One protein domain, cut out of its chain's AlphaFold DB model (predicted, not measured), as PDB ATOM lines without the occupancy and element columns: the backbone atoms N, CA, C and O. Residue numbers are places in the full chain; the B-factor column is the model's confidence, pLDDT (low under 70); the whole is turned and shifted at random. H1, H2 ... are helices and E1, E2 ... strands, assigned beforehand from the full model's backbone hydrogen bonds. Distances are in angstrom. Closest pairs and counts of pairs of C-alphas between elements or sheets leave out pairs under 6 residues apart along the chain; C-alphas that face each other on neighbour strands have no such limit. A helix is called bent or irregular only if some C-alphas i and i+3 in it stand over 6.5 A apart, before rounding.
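This is residues 334 to 350 and 487 to 583 of the 588 residues of the protein "DNA-directed DNA polymerase" of Methanosaeta harundinacea (strain 6Ac) (UniProt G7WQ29). A strongly twisted sheet of four strands has two helices, H1 and H2, packed over one face, while no named helix covers the other face; the long helix H2 runs over the inner strands E3 and E1. A third helix, H3, sticks out from this body with residues 570 to 583. The printed part has 114 residues with three named helices and four named strands, in the order E1 H1 E2 E3 H2 E4 H3, and its class is mixed, helices and strands. The sheet's order is E2 E3 E1 E4, antiparallel throughout. The whole is compact, with a radius of gyration of the C-alphas of 14.6 A and spans of 39 by 30 by 27 A.

Find C-alpha 339 at (26.102, 21.862, -29.888); from there E1 runs through residues 339 to 346, 23.3 A. After the cut, H1 takes residues 487 to 503, 24.1 A. Next come E2, residues 512 to 517, and E3, residues 520 to 526, 19.6 A. H2, residues 527 to 548, begins at C-alpha 527, (28.566, 25.953, -28.754), and is 33.1 A long; it is irregular, with C-alphas 528 and 531 7.8 A apart. E4 is residues 556 to 561, and H3, residues 570 to 581, ends at C-alpha 581, (27.735, 48.687, -24.121).

Start with the sheet, where E2 and E4 are the edge strands. E2 and E3 form a hairpin; look for N 512 and O 524, 2.9 A apart, within hydrogen-bond range. Between E3 and E1, N 342 and O 523 are 2.8 A apart, and between E1 and E4, N 343 and O 559 are 2.9 A apart. H2 is on the sheet at a height of 8.1 A, along the strands; its closest C-alphas to E1 are those of Asp 527 and Met 339, 4.9 A. E3, H2 and E4 make a split strand-helix-strand unit, two strands running the same way with E1 between them, and its crossover is right-handed. H1 lies on the same face, over E3, at a height of 9.1 A. H1 and H2 touch, closest at the C-alphas of Ala 495 and Met 541, 5.1 A, opposite ways at a steep tilt of 44 degrees. H3 is not on the sheet and is apart from H1 and H2. Every O i to N i+4 pair is within hydrogen-bond range in H1, against 14 of 18 in H2 and 7 of 8 in H3.

The C-alphas farthest apart, those of Thr 487 and Ser 582, are 43.3 A apart. Residues 351 to 486 are not printed, and C-alphas 350 and 487 are 8.7 A apart across this cut. Of the links printed whole, none is long. The mean pLDDT of the printed part is 88.1, but look at residues 568 to 583, which are under 70.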
ATOM      1  N   VAL A 334      16.033  19.684 -31.250       98.00
ATOM      2  CA  VAL A 334      17.100  20.114 -30.337       98.00
ATOM      3  C   VAL A 334      18.472  19.932 -30.969       98.00
ATOM      4  O   VAL A 334      18.652  19.061 -31.817       98.00
ATOM      5  N   ALA A 335      19.442  20.731 -30.535       97.81
ATOM      6  CA  ALA A 335      20.844  20.447 -30.809       97.81
ATOM      7  C   ALA A 335      21.348  19.284 -29.938       97.81
ATOM      8  O   ALA A 335      20.940  19.133 -28.781       97.81
ATOM      9  N   SER A 336      22.292  18.510 -30.467       95.69
ATOM     10  CA  SER A 336      23.060  17.513 -29.722       95.69
ATOM     11  C   SER A 336      23.839  18.140 -28.547       95.69
ATOM     12  O   SER A 336      24.096  19.350 -28.523       95.69
ATOM     13  N   PRO A 337      24.262  17.335 -27.552       94.81
ATOM     14  CA  PRO A 337      25.084  17.819 -26.443       94.81
ATOM     15  C   PRO A 337      26.324  18.591 -26.917       94.81
ATOM     16  O   PRO A 337      27.002  18.170 -27.849       94.81
ATOM     17  N   ASN A 338      26.633  19.713 -26.254       97.06
ATOM     18  CA  ASN A 338      27.718  20.652 -26.601       97.06
ATOM     19  C   ASN A 338      27.587  21.356 -27.969       97.06
ATOM     20  O   ASN A 338      28.508  22.065 -28.390       97.06
ATOM     21  N   MET A 339      26.439  21.201 -28.632       98.25
ATOM     22  CA  MET A 339      26.102  21.862 -29.888       98.25
ATOM     23  C   MET A 339      24.955  22.861 -29.687       98.25
ATOM     24  O   MET A 339      24.208  22.825 -28.700       98.25
ATOM     25  N   SER A 340      24.802  23.743 -30.665       98.44
ATOM     26  CA  SER A 340      23.748  24.740 -30.761       98.44
ATOM     27  C   SER A 340      23.212  24.804 -32.186       98.44
ATOM     28  O   SER A 340      23.944  24.579 -33.149       98.44
ATOM     29  N   LEU A 341      21.936  25.153 -32.312       98.50
ATOM     30  CA  LEU A 341      21.304  25.438 -33.592       98.50
ATOM     31  C   LEU A 341      21.560  26.892 -33.989       98.50
ATOM     32  O   LEU A 341      21.408  27.790 -33.155       98.50
ATOM     33  N   VAL A 342      21.896  27.115 -35.256       98.38
ATOM     34  CA  VAL A 342      22.040  28.429 -35.890       98.38
ATOM     35  C   VAL A 342      21.167  28.440 -37.142       98.38
ATOM     36  O   VAL A 342      21.455  27.730 -38.101       98.38
ATOM     37  N   GLU A 343      20.083  29.215 -37.121       97.81
ATOM     38  CA  GLU A 343      19.195  29.424 -38.272       97.81
ATOM     39  C   GLU A 343      19.473  30.789 -38.880       97.81
ATOM     40  O   GLU A 343      19.525  31.775 -38.144       97.81
ATOM     41  N   ALA A 344      19.589  30.853 -40.199       97.44
ATOM     42  CA  ALA A 344      19.500  32.098 -40.945       97.44
ATOM     43  C   ALA A 344      18.308  32.033 -41.896       97.44
ATOM     44  O   ALA A 344      18.092  31.014 -42.548       97.44
ATOM     45  N   ASP A 345      17.532  33.110 -41.942       95.12
ATOM     46  CA  ASP A 345      16.302  33.237 -42.724       95.12
ATOM     47  C   ASP A 345      16.368  34.504 -43.575       95.12
ATOM     48  O   ASP A 345      16.757  35.564 -43.071       95.12
ATOM     49  N   PHE A 346      16.015  34.426 -44.858       94.38
ATOM     50  CA  PHE A 346      15.983  35.631 -45.681       94.38
ATOM     51  C   PHE A 346      14.857  36.574 -45.238       94.38
ATOM     52  O   PHE A 346      13.677  36.233 -45.235       94.38
ATOM     53  N   SER A 347      15.195  37.832 -44.956       90.38
ATOM     54  CA  SER A 347      14.213  38.808 -44.489       90.38
ATOM     55  C   SER A 347      13.301  39.273 -45.630       90.38
ATOM     56  O   SER A 347      13.714  40.030 -46.516       90.38
ATOM     57  N   ALA A 348      12.035  38.842 -45.590       87.69
ATOM     58  CA  ALA A 348      10.977  39.215 -46.537       87.69
ATOM     59  C   ALA A 348      11.318  38.916 -48.012       87.69
ATOM     60  O   ALA A 348      10.985  39.698 -48.910       87.69
ATOM     61  N   ILE A 349      11.969  37.777 -48.272       92.00
ATOM     62  CA  ILE A 349      12.545  37.475 -49.586       92.00
ATOM     63  C   ILE A 349      11.534  37.495 -50.727       92.00
ATOM     64  O   ILE A 349      11.811  38.067 -51.774       92.00
ATOM     65  N   GLU A 350      10.332  36.955 -50.517       91.19
ATOM     66  CA  GLU A 350       9.302  36.903 -51.560       91.19
ATOM     67  C   GLU A 350       8.900  38.312 -52.034       91.19
ATOM     68  O   GLU A 350       8.710  38.530 -53.229       91.19
ATOM     69  N   THR A 487      11.897  31.578 -58.199       97.06
ATOM     70  CA  THR A 487      13.128  32.342 -57.946       97.06
ATOM     71  C   THR A 487      13.576  32.218 -56.489       97.06
ATOM     72  O   THR A 487      14.765  32.106 -56.220       97.06
ATOM     73  N   GLY A 488      12.640  32.174 -55.535       95.75
ATOM     74  CA  GLY A 488      12.967  31.906 -54.132       95.75
ATOM     75  C   GLY A 488      13.546  30.504 -53.911       95.75
ATOM     76  O   GLY A 488      14.477  30.347 -53.125       95.75
ATOM     77  N   ALA A 489      13.035  29.496 -54.624       95.94
ATOM     78  CA  ALA A 489      13.604  28.150 -54.601       95.94
ATOM     79  C   ALA A 489      15.011  28.123 -55.219       95.94
ATOM     80  O   ALA A 489      15.923  27.584 -54.599       95.94
ATOM     81  N   ASP A 490      15.205  28.760 -56.380       97.12
ATOM     82  CA  ASP A 490      16.513  28.891 -57.035       97.12
ATOM     83  C   ASP A 490      17.539  29.524 -56.091       97.12
ATOM     84  O   ASP A 490      18.626  28.987 -55.891       97.12
ATOM     85  N   LEU A 491      17.157  30.620 -55.430       96.50
ATOM     86  CA  LEU A 491      17.997  31.306 -54.458       96.50
ATOM     87  C   LEU A 491      18.401  30.398 -53.289       96.50
ATOM     88  O   LEU A 491      19.573  30.360 -52.909       96.50
ATOM     89  N   GLN A 492      17.450  29.648 -52.722       96.56
ATOM     90  CA  GLN A 492      17.752  28.699 -51.651       96.56
ATOM     91  C   GLN A 492      18.762  27.643 -52.126       96.56
ATOM     92  O   GLN A 492      19.680  27.301 -51.385       96.56
ATOM     93  N   LYS A 493      18.635  27.148 -53.363       97.38
ATOM     94  CA  LYS A 493      19.555  26.155 -53.939       97.38
ATOM     95  C   LYS A 493      20.957  26.707 -54.165       97.38
ATOM     96  O   LYS A 493      21.921  26.040 -53.797       97.38
ATOM     97  N   ILE A 494      21.075  27.941 -54.653       97.44
ATOM     98  CA  ILE A 494      22.367  28.630 -54.781       97.44
ATOM     99  C   ILE A 494      23.037  28.762 -53.408       97.44
ATOM    100  O   ILE A 494      24.213  28.423 -53.259       97.44
ATOM    101  N   ALA A 495      22.291  29.200 -52.389       97.81
ATOM    102  CA  ALA A 495      22.805  29.315 -51.027       97.81
ATOM    103  C   ALA A 495      23.241  27.954 -50.458       97.81
ATOM    104  O   ALA A 495      24.306  27.858 -49.855       97.81
ATOM    105  N   LEU A 496      22.465  26.890 -50.691       98.25
ATOM    106  CA  LEU A 496      22.792  25.532 -50.248       98.25
ATOM    107  C   LEU A 496      24.065  24.987 -50.911       98.25
ATOM    108  O   LEU A 496      24.943  24.494 -50.205       98.25
ATOM    109  N   GLY A 497      24.201  25.112 -52.234       97.38
ATOM    110  CA  GLY A 497      25.397  24.654 -52.952       97.38
ATOM    111  C   GLY A 497      26.660  25.428 -52.556       97.38
ATOM    112  O   GLY A 497      27.737  24.853 -52.405       97.38
ATOM    113  N   ARG A 498      26.544  26.740 -52.308       97.31
ATOM    114  CA  ARG A 498      27.647  27.558 -51.767       97.31
ATOM    115  C   ARG A 498      28.005  27.177 -50.342       97.31
ATOM    116  O   ARG A 498      29.182  27.016 -50.037       97.31
ATOM    117  N   LEU A 499      26.999  27.016 -49.483       98.44
ATOM    118  CA  LEU A 499      27.220  26.650 -48.091       98.44
ATOM    119  C   LEU A 499      27.922  25.299 -48.010       98.44
ATOM    120  O   LEU A 499      28.885  25.175 -47.267       98.44
ATOM    121  N   TYR A 500      27.510  24.321 -48.819       98.19
ATOM    122  CA  TYR A 500      28.183  23.029 -48.875       98.19
ATOM    123  C   TYR A 500      29.677  23.158 -49.196       98.19
ATOM    124  O   TYR A 500      30.495  22.594 -48.476       98.19
ATOM    125  N   ARG A 501      30.043  23.953 -50.212       96.56
ATOM    126  CA  ARG A 501      31.453  24.213 -50.563       96.56
ATOM    127  C   ARG A 501      32.252  24.854 -49.429       96.56
ATOM    128  O   ARG A 501      33.455  24.649 -49.333       96.56
ATOM    129  N   GLU A 502      31.613  25.637 -48.568       98.00
ATOM    130  CA  GLU A 502      32.269  26.161 -47.370       98.00
ATOM    131  C   GLU A 502      32.403  25.096 -46.274       98.00
ATOM    132  O   GLU A 502      33.411  25.075 -45.573       98.00
ATOM    133  N   LEU A 503      31.418  24.202 -46.138       98.00
ATOM    134  CA  LEU A 503      31.405  23.115 -45.153       98.00
ATOM    135  C   LEU A 503      32.397  21.984 -45.467       98.00
ATOM    136  O   LEU A 503      32.713  21.201 -44.571       98.00
ATOM    137  N   THR A 504      32.889  21.873 -46.705       96.25
ATOM    138  CA  THR A 504      33.962  20.925 -47.057       96.25
ATOM    139  C   THR A 504      35.340  21.388 -46.584       96.25
ATOM    140  O   THR A 504      36.274  20.584 -46.557       96.25
ATOM    141  N   LYS A 505      35.493  22.662 -46.200       96.75
ATOM    142  CA  LYS A 505      36.773  23.189 -45.728       96.75
ATOM    143  C   LYS A 505      37.078  22.691 -44.306       96.75
ATOM    144  O   LYS A 505      36.161  22.663 -43.478       96.75
ATOM    145  N   PRO A 506      38.341  22.349 -43.980       95.88
ATOM    146  CA  PRO A 506      38.708  21.802 -42.670       95.88
ATOM    147  C   PRO A 506      38.266  22.665 -41.485       95.88
ATOM    148  O   PRO A 506      37.876  22.142 -40.443       95.88
ATOM    149  N   GLU A 507      38.280  23.991 -41.634       96.81
ATOM    150  CA  GLU A 507      37.824  24.904 -40.596       96.81
ATOM    151  C   GLU A 507      36.343  24.704 -40.250       96.81
ATOM    152  O   GLU A 507      35.983  24.834 -39.084       96.81
ATOM    153  N   HIS A 508      35.480  24.331 -41.195       97.44
ATOM    154  CA  HIS A 508      34.036  24.203 -40.977       97.44
ATOM    155  C   HIS A 508      33.557  22.751 -40.849       97.44
ATOM    156  O   HIS A 508      32.353  22.525 -40.757       97.44
ATOM    157  N   ASP A 509      34.462  21.769 -40.775       94.00
ATOM    158  CA  ASP A 509      34.107  20.341 -40.740       94.00
ATOM    159  C   ASP A 509      33.149  19.978 -39.584       94.00
ATOM    160  O   ASP A 509      32.244  19.158 -39.728       94.00
ATOM    161  N   ALA A 510      33.264  20.681 -38.454       96.56
ATOM    162  CA  ALA A 510      32.391  20.497 -37.295       96.56
ATOM    163  C   ALA A 510      30.979  21.106 -37.444       96.56
ATOM    164  O   ALA A 510      30.189  21.032 -36.500       96.56
ATOM    165  N   PHE A 511      30.659  21.778 -38.555       98.44
ATOM    166  CA  PHE A 511      29.355  22.406 -38.775       98.44
ATOM    167  C   PHE A 511      28.460  21.471 -39.586       98.44
ATOM    168  O   PHE A 511      28.772  21.119 -40.720       98.44
ATOM    169  N   ASN A 512      27.320  21.087 -39.018       98.31
ATOM    170  CA  ASN A 512      26.402  20.150 -39.651       98.31
ATOM    171  C   ASN A 512      25.208  20.893 -40.235       98.31
ATOM    172  O   ASN A 512      24.467  21.556 -39.512       98.31
ATOM    173  N   LEU A 513      24.992  20.760 -41.540       98.62
ATOM    174  CA  LEU A 513      23.750  21.188 -42.173       98.62
ATOM    175  C   LEU A 513      22.654  20.169 -41.854       98.62
ATOM    176  O   LEU A 513      22.783  19.001 -42.216       98.62
ATOM    177  N   VAL A 514      21.602  20.604 -41.154       97.62
ATOM    178  CA  VAL A 514      20.572  19.701 -40.601       97.62
ATOM    179  C   VAL A 514      19.178  19.937 -41.170       97.62
ATOM    180  O   VAL A 514      18.361  19.018 -41.176       97.62
ATOM    181  N   ASN A 515      18.873  21.148 -41.647       96.50
ATOM    182  CA  ASN A 515      17.584  21.435 -42.274       96.50
ATOM    183  C   ASN A 515      17.643  22.684 -43.168       96.50
ATOM    184  O   ASN A 515      18.484  23.564 -42.983       96.50
ATOM    185  N   ALA A 516      16.695  22.785 -44.093       95.38
ATOM    186  CA  ALA A 516      16.430  23.976 -44.888       95.38
ATOM    187  C   ALA A 516      14.919  24.069 -45.112       95.38
ATOM    188  O   ALA A 516      14.311  23.136 -45.643       95.38
ATOM    189  N   VAL A 517      14.286  25.157 -44.672       89.56
ATOM    190  CA  VAL A 517      12.824  25.289 -44.647       89.56
ATOM    191  C   VAL A 517      12.422  26.578 -45.332       89.56
ATOM    192  O   VAL A 517      12.625  27.653 -44.788       89.56
ATOM    193  N   HIS A 518      11.802  26.460 -46.506       85.56
ATOM    194  CA  HIS A 518      11.399  27.599 -47.335       85.56
ATOM    195  C   HIS A 518      12.570  28.519 -47.708       85.56
ATOM    196  O   HIS A 518      13.216  28.285 -48.719       85.56
ATOM    197  N   ASP A 519      12.802  29.559 -46.926       87.50
ATOM    198  CA  ASP A 519      13.807  30.599 -47.081       87.50
ATOM    199  C   ASP A 519      14.855  30.592 -45.957       87.50
ATOM    200  O   ASP A 519      15.786  31.399 -45.993       87.50
ATOM    201  N   SER A 520      14.764  29.633 -45.027       94.75
ATOM    202  CA  SER A 520      15.739  29.435 -43.959       94.75
ATOM    203  C   SER A 520      16.663  28.240 -44.185       94.75
ATOM    204  O   SER A 520      16.304  27.243 -44.825       94.75
ATOM    205  N   ILE A 521      17.870  28.340 -43.627       98.12
ATOM    206  CA  ILE A 521      18.864  27.268 -43.537       98.12
ATOM    207  C   ILE A 521      19.279  27.118 -42.068       98.12
ATOM    208  O   ILE A 521      19.478  28.108 -41.361       98.12
ATOM    209  N   LEU A 522      19.395  25.873 -41.605       98.19
ATOM    210  CA  LEU A 522      19.661  25.517 -40.214       98.19
ATOM    211  C   LEU A 522      20.936  24.678 -40.096       98.19
ATOM    212  O   LEU A 522      21.024  23.574 -40.644       98.19
ATOM    213  N   LEU A 523      21.894  25.188 -39.325       98.69
ATOM    214  CA  LEU A 523      23.112  24.485 -38.933       98.69
ATOM    215  C   LEU A 523      23.033  24.019 -37.476       98.69
ATOM    216  O   LEU A 523      22.487  24.706 -36.615       98.69
ATOM    217  N   GLU A 524      23.659  22.887 -37.190       98.62
ATOM    218  CA  GLU A 524      24.001  22.413 -35.852       98.62
ATOM    219  C   GLU A 524      25.524  22.497 -35.692       98.62
ATOM    220  O   GLU A 524      26.272  21.875 -36.446       98.62
ATOM    221  N   VAL A 525      26.000  23.300 -34.738       98.69
ATOM    222  CA  VAL A 525      27.425  23.662 -34.614       98.69
ATOM    223  C   VAL A 525      27.901  23.628 -33.162       98.69
ATOM    224  O   VAL A 525      27.074  23.777 -32.261       98.69
ATOM    225  N   PRO A 526      29.214  23.501 -32.889       98.62
ATOM    226  CA  PRO A 526      29.733  23.553 -31.527       98.62
ATOM    227  C   PRO A 526      29.369  24.863 -30.828       98.62
ATOM    228  O   PRO A 526      29.482  25.942 -31.414       98.62
ATOM    229  N   ASP A 527      29.022  24.794 -29.541       97.81
ATOM    230  CA  ASP A 527      28.566  25.953 -28.754       97.81
ATOM    231  C   ASP A 527      29.493  27.166 -28.849       97.81
ATOM    232  O   ASP A 527      29.054  28.314 -28.975       97.81
ATOM    233  N   LYS A 528      30.800  26.896 -28.823       97.19
ATOM    234  CA  LYS A 528      31.857  27.910 -28.856       97.19
ATOM    235  C   LYS A 528      32.016  28.582 -30.225       97.19
ATOM    236  O   LYS A 528      32.690  29.601 -30.306       97.19
ATOM    237  N   ARG A 529      31.406  28.038 -31.286       98.00
ATOM    238  CA  ARG A 529      31.569  28.480 -32.683       98.00
ATOM    239  C   ARG A 529      30.280  29.004 -33.324       98.00
ATOM    240  O   ARG A 529      30.262  29.316 -34.509       98.00
ATOM    241  N   THR A 530      29.218  29.193 -32.542       97.69
ATOM    242  CA  THR A 530      27.933  29.744 -33.022       97.69
ATOM    243  C   THR A 530      28.072  31.094 -33.733       97.69
ATOM    244  O   THR A 530      27.451  31.301 -34.769       97.69
ATOM    245  N   GLY A 531      28.917  32.000 -33.228       96.25
ATOM    246  CA  GLY A 531      29.144  33.307 -33.856       96.25
ATOM    247  C   GLY A 531      29.879  33.233 -35.199       96.25
ATOM    248  O   GLY A 531      29.661  34.073 -36.067       96.25
ATOM    249  N   GLU A 532      30.740  32.235 -35.383       98.00
ATOM    250  CA  GLU A 532      31.419  31.983 -36.654       98.00
ATOM    251  C   GLU A 532      30.455  31.385 -37.677       98.00
ATOM    252  O   GLU A 532      30.329  31.921 -38.775       98.00
ATOM    253  N   ALA A 533      29.705  30.355 -37.278       98.12
ATOM    254  CA  ALA A 533      28.671  29.746 -38.104       98.12
ATOM    255  C   ALA A 533      27.617  30.768 -38.555       98.12
ATOM    256  O   ALA A 533      27.248  30.782 -39.724       98.12
ATOM    257  N   ALA A 534      27.192  31.663 -37.654       98.00
ATOM    258  CA  ALA A 534      26.270  32.758 -37.952       98.00
ATOM    259  C   ALA A 534      26.799  33.689 -39.054       98.00
ATOM    260  O   ALA A 534      26.073  34.001 -39.991       98.00
ATOM    261  N   ARG A 535      28.071  34.107 -38.974       98.06
ATOM    262  CA  ARG A 535      28.688  34.952 -40.009       98.06
ATOM    263  C   ARG A 535      28.843  34.215 -41.334       98.06
ATOM    264  O   ARG A 535      28.624  34.817 -42.379       98.06
ATOM    265  N   LEU A 536      29.221  32.937 -41.288       98.38
ATOM    266  CA  LEU A 536      29.370  32.101 -42.474       98.38
ATOM    267  C   LEU A 536      28.046  31.989 -43.236       98.38
ATOM    268  O   LEU A 536      27.989  32.337 -44.412       98.38
ATOM    269  N   ILE A 537      26.991  31.523 -42.564       98.00
ATOM    270  CA  ILE A 537      25.696  31.284 -43.205       98.00
ATOM    271  C   ILE A 537      25.066  32.590 -43.706       98.00
ATOM    272  O   ILE A 537      24.554  32.619 -44.821       98.00
ATOM    273  N   GLN A 538      25.180  33.678 -42.934       97.50
ATOM    274  CA  GLN A 538      24.702  35.003 -43.325       97.50
ATOM    275  C   GLN A 538      25.405  35.490 -44.592       97.50
ATOM    276  O   GLN A 538      24.735  35.809 -45.569       97.50
ATOM    277  N   ARG A 539      26.746  35.477 -44.606       97.56
ATOM    278  CA  ARG A 539      27.534  35.872 -45.779       97.56
ATOM    279  C   ARG A 539      27.129  35.064 -47.010       97.56
ATOM    280  O   ARG A 539      26.800  35.649 -48.033       97.56
ATOM    281  N   VAL A 540      27.105  33.734 -46.897       97.81
ATOM    282  CA  VAL A 540      26.781  32.837 -48.019       97.81
ATOM    283  C   VAL A 540      25.382  33.103 -48.576       97.81
ATOM    284  O   VAL A 540      25.202  33.164 -49.794       97.81
ATOM    285  N   MET A 541      24.387  33.260 -47.699       97.56
ATOM    286  CA  MET A 541      23.011  33.531 -48.110       97.56
ATOM    287  C   MET A 541      22.875  34.916 -48.750       97.56
ATOM    288  O   MET A 541      22.270  35.032 -49.813       97.56
ATOM    289  N   GLU A 542      23.452  35.961 -48.156       96.62
ATOM    290  CA  GLU A 542      23.379  37.329 -48.688       96.62
ATOM    291  C   GLU A 542      24.135  37.470 -50.020       96.62
ATOM    292  O   GLU A 542      23.619  38.102 -50.943       96.62
ATOM    293  N   GLU A 543      25.289  36.813 -50.174       95.50
ATOM    294  CA  GLU A 543      26.029  36.732 -51.442       95.50
ATOM    295  C   GLU A 543      25.235  35.995 -52.527       95.50
ATOM    296  O   GLU A 543      25.203  36.450 -53.669       95.50
ATOM    297  N   ALA A 544      24.571  34.880 -52.193       94.12
ATOM    298  CA  ALA A 544      23.657  34.199 -53.117       94.12
ATOM    299  C   ALA A 544      22.488  35.115 -53.517       94.12
ATOM    300  O   ALA A 544      22.107  35.196 -54.684       94.12
ATOM    301  N   GLY A 545      21.945  35.852 -52.547       91.88
ATOM    302  CA  GLY A 545      20.880  36.825 -52.753       91.88
ATOM    303  C   GLY A 545      21.272  37.954 -53.693       91.88
ATOM    304  O   GLY A 545      20.465  38.340 -54.538       91.88
ATOM    305  N   GLY A 546      22.503  38.454 -53.575       91.50
ATOM    306  CA  GLY A 546      23.031  39.562 -54.374       91.50
ATOM    307  C   GLY A 546      23.095  39.291 -55.881       91.50
ATOM    308  O   GLY A 546      23.036  40.236 -56.666       91.50
ATOM    309  N   GLU A 547      23.143  38.026 -56.309       87.75
ATOM    310  CA  GLU A 547      23.165  37.668 -57.739       87.75
ATOM    311  C   GLU A 547      21.840  37.963 -58.434       87.75
ATOM    312  O   GLU A 547      21.800  38.391 -59.592       87.75
ATOM    313  N   ILE A 548      20.754  37.765 -57.690       90.50
ATOM    314  CA  ILE A 548      19.385  37.957 -58.155       90.50
ATOM    315  C   ILE A 548      18.908  39.367 -57.777       90.50
ATOM    316  O   ILE A 548      18.409  40.119 -58.616       90.50
ATOM    317  N   LEU A 549      19.100  39.767 -56.520       92.69
ATOM    318  CA  LEU A 549      18.665  41.042 -55.951       92.69
ATOM    319  C   LEU A 549      19.700  42.157 -56.179       92.69
ATOM    320  O   LEU A 549      20.172  42.793 -55.243       92.69
ATOM    321  N   LYS A 550      20.026  42.451 -57.441       87.19
ATOM    322  CA  LYS A 550      21.093  43.413 -57.798       87.19
ATOM    323  C   LYS A 550      20.864  44.850 -57.308       87.19
ATOM    324  O   LYS A 550      21.814  45.614 -57.173       87.19
ATOM    325  N   VAL A 551      19.608  45.242 -57.089       91.12
ATOM    326  CA  VAL A 551      19.220  46.629 -56.750       91.12
ATOM    327  C   VAL A 551      18.524  46.765 -55.397       91.12
ATOM    328  O   VAL A 551      18.296  47.884 -54.941       91.12
ATOM    329  N   VAL A 552      18.182  45.649 -54.754       92.50
ATOM    330  CA  VAL A 552      17.509  45.606 -53.453       92.50
ATOM    331  C   VAL A 552      18.426  44.863 -52.486       92.50
ATOM    332  O   VAL A 552      18.812  43.745 -52.803       92.50
ATOM    333  N   PRO A 553      18.756  45.408 -51.301       91.50
ATOM    334  CA  PRO A 553      19.600  44.694 -50.348       91.50
ATOM    335  C   PRO A 553      19.023  43.313 -50.016       91.50
ATOM    336  O   PRO A 553      17.838  43.202 -49.682       91.50
ATOM    337  N   CYS A 554      19.840  42.265 -50.098       92.81
ATOM    338  CA  CYS A 554      19.491  40.964 -49.544       92.81
ATOM    339  C   CYS A 554      19.955  40.927 -48.090       92.81
ATOM    340  O   CYS A 554      21.126  41.164 -47.822       92.81
ATOM    341  N   LEU A 555      19.031  40.687 -47.162       91.94
ATOM    342  CA  LEU A 555      19.317  40.669 -45.730       91.94
ATOM    343  C   LEU A 555      18.860  39.347 -45.138       91.94
ATOM    344  O   LEU A 555      17.819  38.814 -45.542       91.94
ATOM    345  N   THR A 556      19.590  38.874 -44.137       94.44
ATOM    346  CA  THR A 556      19.215  37.693 -43.357       94.44
ATOM    347  C   THR A 556      19.030  38.014 -41.879       94.44
ATOM    348  O   THR A 556      19.656  38.915 -41.323       94.44
ATOM    349  N   GLU A 557      18.138  37.270 -41.230       94.19
ATOM    350  CA  GLU A 557      17.969  37.281 -39.779       94.19
ATOM    351  C   GLU A 557      18.524  35.986 -39.194       94.19
ATOM    352  O   GLU A 557      18.092  34.896 -39.569       94.19
ATOM    353  N   VAL A 558      19.458  36.107 -38.245       95.62
ATOM    354  CA  VAL A 558      20.085  34.952 -37.594       95.62
ATOM    355  C   VAL A 558      19.510  34.719 -36.202       95.62
ATOM    356  O   VAL A 558      19.379  35.641 -35.392       95.62
ATOM    357  N   LYS A 559      19.211  33.457 -35.892       95.88
ATOM    358  CA  LYS A 559      18.781  32.993 -34.571       95.88
ATOM    359  C   LYS A 559      19.695  31.879 -34.091       95.88
ATOM    360  O   LYS A 559      20.104  31.019 -34.863       95.88
ATOM    361  N   VAL A 560      19.993  31.886 -32.794       96.19
ATOM    362  CA  VAL A 560      20.832  30.871 -32.145       96.19
ATOM    363  C   VAL A 560      20.101  30.317 -30.933       96.19
ATOM    364  O   VAL A 560      19.546  31.077 -30.140       96.19
ATOM    365  N   GLY A 561      20.098  28.995 -30.777       95.88
ATOM    366  CA  GLY A 561      19.359  28.328 -29.708       95.88
ATOM    367  C   GLY A 561      19.887  26.941 -29.372       95.88
ATOM    368  O   GLY A 561      20.775  26.406 -30.035       95.88
ATOM    369  N   LYS A 562      19.344  26.361 -28.299       96.69
ATOM    370  CA  LYS A 562      19.502  24.932 -27.979       96.69
ATOM    371  C   LYS A 562      18.422  24.069 -28.620       96.69
ATOM    372  O   LYS A 562      18.610  22.871 -28.788       96.69
ATOM    373  N   ASP A 563      17.328  24.701 -29.007       96.31
ATOM    374  CA  ASP A 563      16.199  24.091 -29.675       96.31
ATOM    375  C   ASP A 563      15.613  25.069 -30.698       96.31
ATOM    376  O   ASP A 563      15.876  26.278 -30.664       96.31
ATOM    377  N   TRP A 564      14.827  24.535 -31.627       95.50
ATOM    378  CA  TRP A 564      14.337  25.268 -32.790       95.50
ATOM    379  C   TRP A 564      13.209  26.262 -32.459       95.50
ATOM    380  O   TRP A 564      12.738  26.995 -33.333       95.50
ATOM    381  N   SER A 565      12.756  26.331 -31.199       93.50
ATOM    382  CA  SER A 565      11.842  27.396 -30.765       93.50
ATOM    383  C   SER A 565      12.556  28.737 -30.570       93.50
ATOM    384  O   SER A 565      11.883  29.769 -30.533       93.50
ATOM    385  N   PHE A 566      13.896  28.734 -30.500       91.62
ATOM    386  CA  PHE A 566      14.735  29.907 -30.233       91.62
ATOM    387  C   PHE A 566      14.189  30.752 -29.075       91.62
ATOM    388  O   PHE A 566      13.882  31.939 -29.257       91.62
ATOM    389  N   PRO A 567      14.018  30.154 -27.879       78.81
ATOM    390  CA  PRO A 567      13.454  30.878 -26.758       78.81
ATOM    391  C   PRO A 567      14.347  32.085 -26.479       78.81
ATOM    392  O   PRO A 567      15.569  31.964 -26.375       78.81
ATOM    393  N   LYS A 568      13.742  33.276 -26.394       62.97
ATOM    394  CA  LYS A 568      14.480  34.504 -26.086       62.97
ATOM    395  C   LYS A 568      15.114  34.345 -24.710       62.97
ATOM    396  O   LYS A 568      14.442  34.513 -23.692       62.97
ATOM    397  N   ASP A 569      16.405  34.048 -24.677       51.81
ATOM    398  CA  ASP A 569      17.157  33.989 -23.435       51.81
ATOM    399  C   ASP A 569      17.365  35.423 -22.926       51.81
ATOM    400  O   ASP A 569      18.337  36.112 -23.252       51.81
ATOM    401  N   LYS A 570      16.388  35.912 -22.146       40.28
ATOM    402  CA  LYS A 570      16.394  37.261 -21.555       40.28
ATOM    403  C   LYS A 570      17.677  37.526 -20.744       40.28
ATOM    404  O   LYS A 570      18.069  38.684 -20.587       40.28
ATOM    405  N   ARG A 571      18.359  36.478 -20.255       41.59
ATOM    406  CA  ARG A 571      19.611  36.586 -19.486       41.59
ATOM    407  C   ARG A 571      20.846  36.717 -20.385       41.59
ATOM    408  O   ARG A 571      21.734  37.504 -20.068       41.59
ATOM    409  N   ARG A 572      20.901  36.030 -21.532       44.16
ATOM    410  CA  ARG A 572      22.017  36.172 -22.491       44.16
ATOM    411  C   ARG A 572      21.957  37.457 -23.306       44.16
ATOM    412  O   ARG A 572      23.004  38.051 -23.530       44.16
ATOM    413  N   LEU A 573      20.769  37.932 -23.692       38.69
ATOM    414  CA  LEU A 573      20.642  39.199 -24.428       38.69
ATOM    415  C   LEU A 573      21.049  40.399 -23.557       38.69
ATOM    416  O   LEU A 573      21.734  41.298 -24.028       38.69
ATOM    417  N   SER A 574      20.703  40.382 -22.267       36.81
ATOM    418  CA  SER A 574      21.146  41.411 -21.318       36.81
ATOM    419  C   SER A 574      22.651  41.337 -21.033       36.81
ATOM    420  O   SER A 574      23.291  42.379 -20.941       36.81
ATOM    421  N   ALA A 575      23.247  40.142 -20.967       38.91
ATOM    422  CA  ALA A 575      24.698  39.977 -20.842       38.91
ATOM    423  C   ALA A 575      25.464  40.391 -22.116       38.91
ATOM    424  O   ALA A 575      26.514  41.025 -22.020       38.91
ATOM    425  N   PHE A 576      24.931  40.079 -23.302       43.50
ATOM    426  CA  PHE A 576      25.487  40.472 -24.599       43.50
ATOM    427  C   PHE A 576      25.407  41.989 -24.805       43.50
ATOM    428  O   PHE A 576      26.422  42.616 -25.091       43.50
ATOM    429  N   LEU A 577      24.246  42.603 -24.552       41.59
ATOM    430  CA  LEU A 577      24.071  44.056 -24.637       41.59
ATOM    431  C   LEU A 577      24.917  44.804 -23.599       41.59
ATOM    432  O   LEU A 577      25.461  45.853 -23.922       41.59
ATOM    433  N   ARG A 578      25.114  44.254 -22.389       42.75
ATOM    434  CA  ARG A 578      26.056  44.827 -21.407       42.75
ATOM    435  C   ARG A 578      27.508  44.752 -21.880       42.75
ATOM    436  O   ARG A 578      28.225  45.723 -21.699       42.75
ATOM    437  N   ARG A 579      27.930  43.651 -22.512       43.72
ATOM    438  CA  ARG A 579      29.292  43.494 -23.065       43.72
ATOM    439  C   ARG A 579      29.569  44.416 -24.251       43.72
ATOM    440  O   ARG A 579      30.684  44.909 -24.383       43.72
ATOM    441  N   VAL A 580      28.561  44.647 -25.089       42.47
ATOM    442  CA  VAL A 580      28.645  45.578 -26.223       42.47
ATOM    443  C   VAL A 580      28.603  47.035 -25.737       42.47
ATOM    444  O   VAL A 580      29.363  47.858 -26.233       42.47
ATOM    445  N   ALA A 581      27.799  47.349 -24.714       38.91
ATOM    446  CA  ALA A 581      27.735  48.687 -24.121       38.91
ATOM    447  C   ALA A 581      28.955  49.044 -23.248       38.91
ATOM    448  O   ALA A 581      29.244  50.222 -23.072       38.91
ATOM    449  N   SER A 582      29.684  48.058 -22.710       37.69
ATOM    450  CA  SER A 582      30.851  48.289 -21.844       37.69
ATOM    451  C   SER A 582      32.193  48.375 -22.588       37.69
ATOM    452  O   SER A 582      33.232  48.333 -21.938       37.69
ATOM    453  N   GLY A 583      32.208  48.421 -23.928       36.22
ATOM    454  CA  GLY A 583      33.432  48.648 -24.716       36.22
ATOM    455  C   GLY A 583      34.536  47.586 -24.574       36.22
ATOM    456  O   GLY A 583      35.668  47.824 -24.980       36.22
TER     457      GLY A 583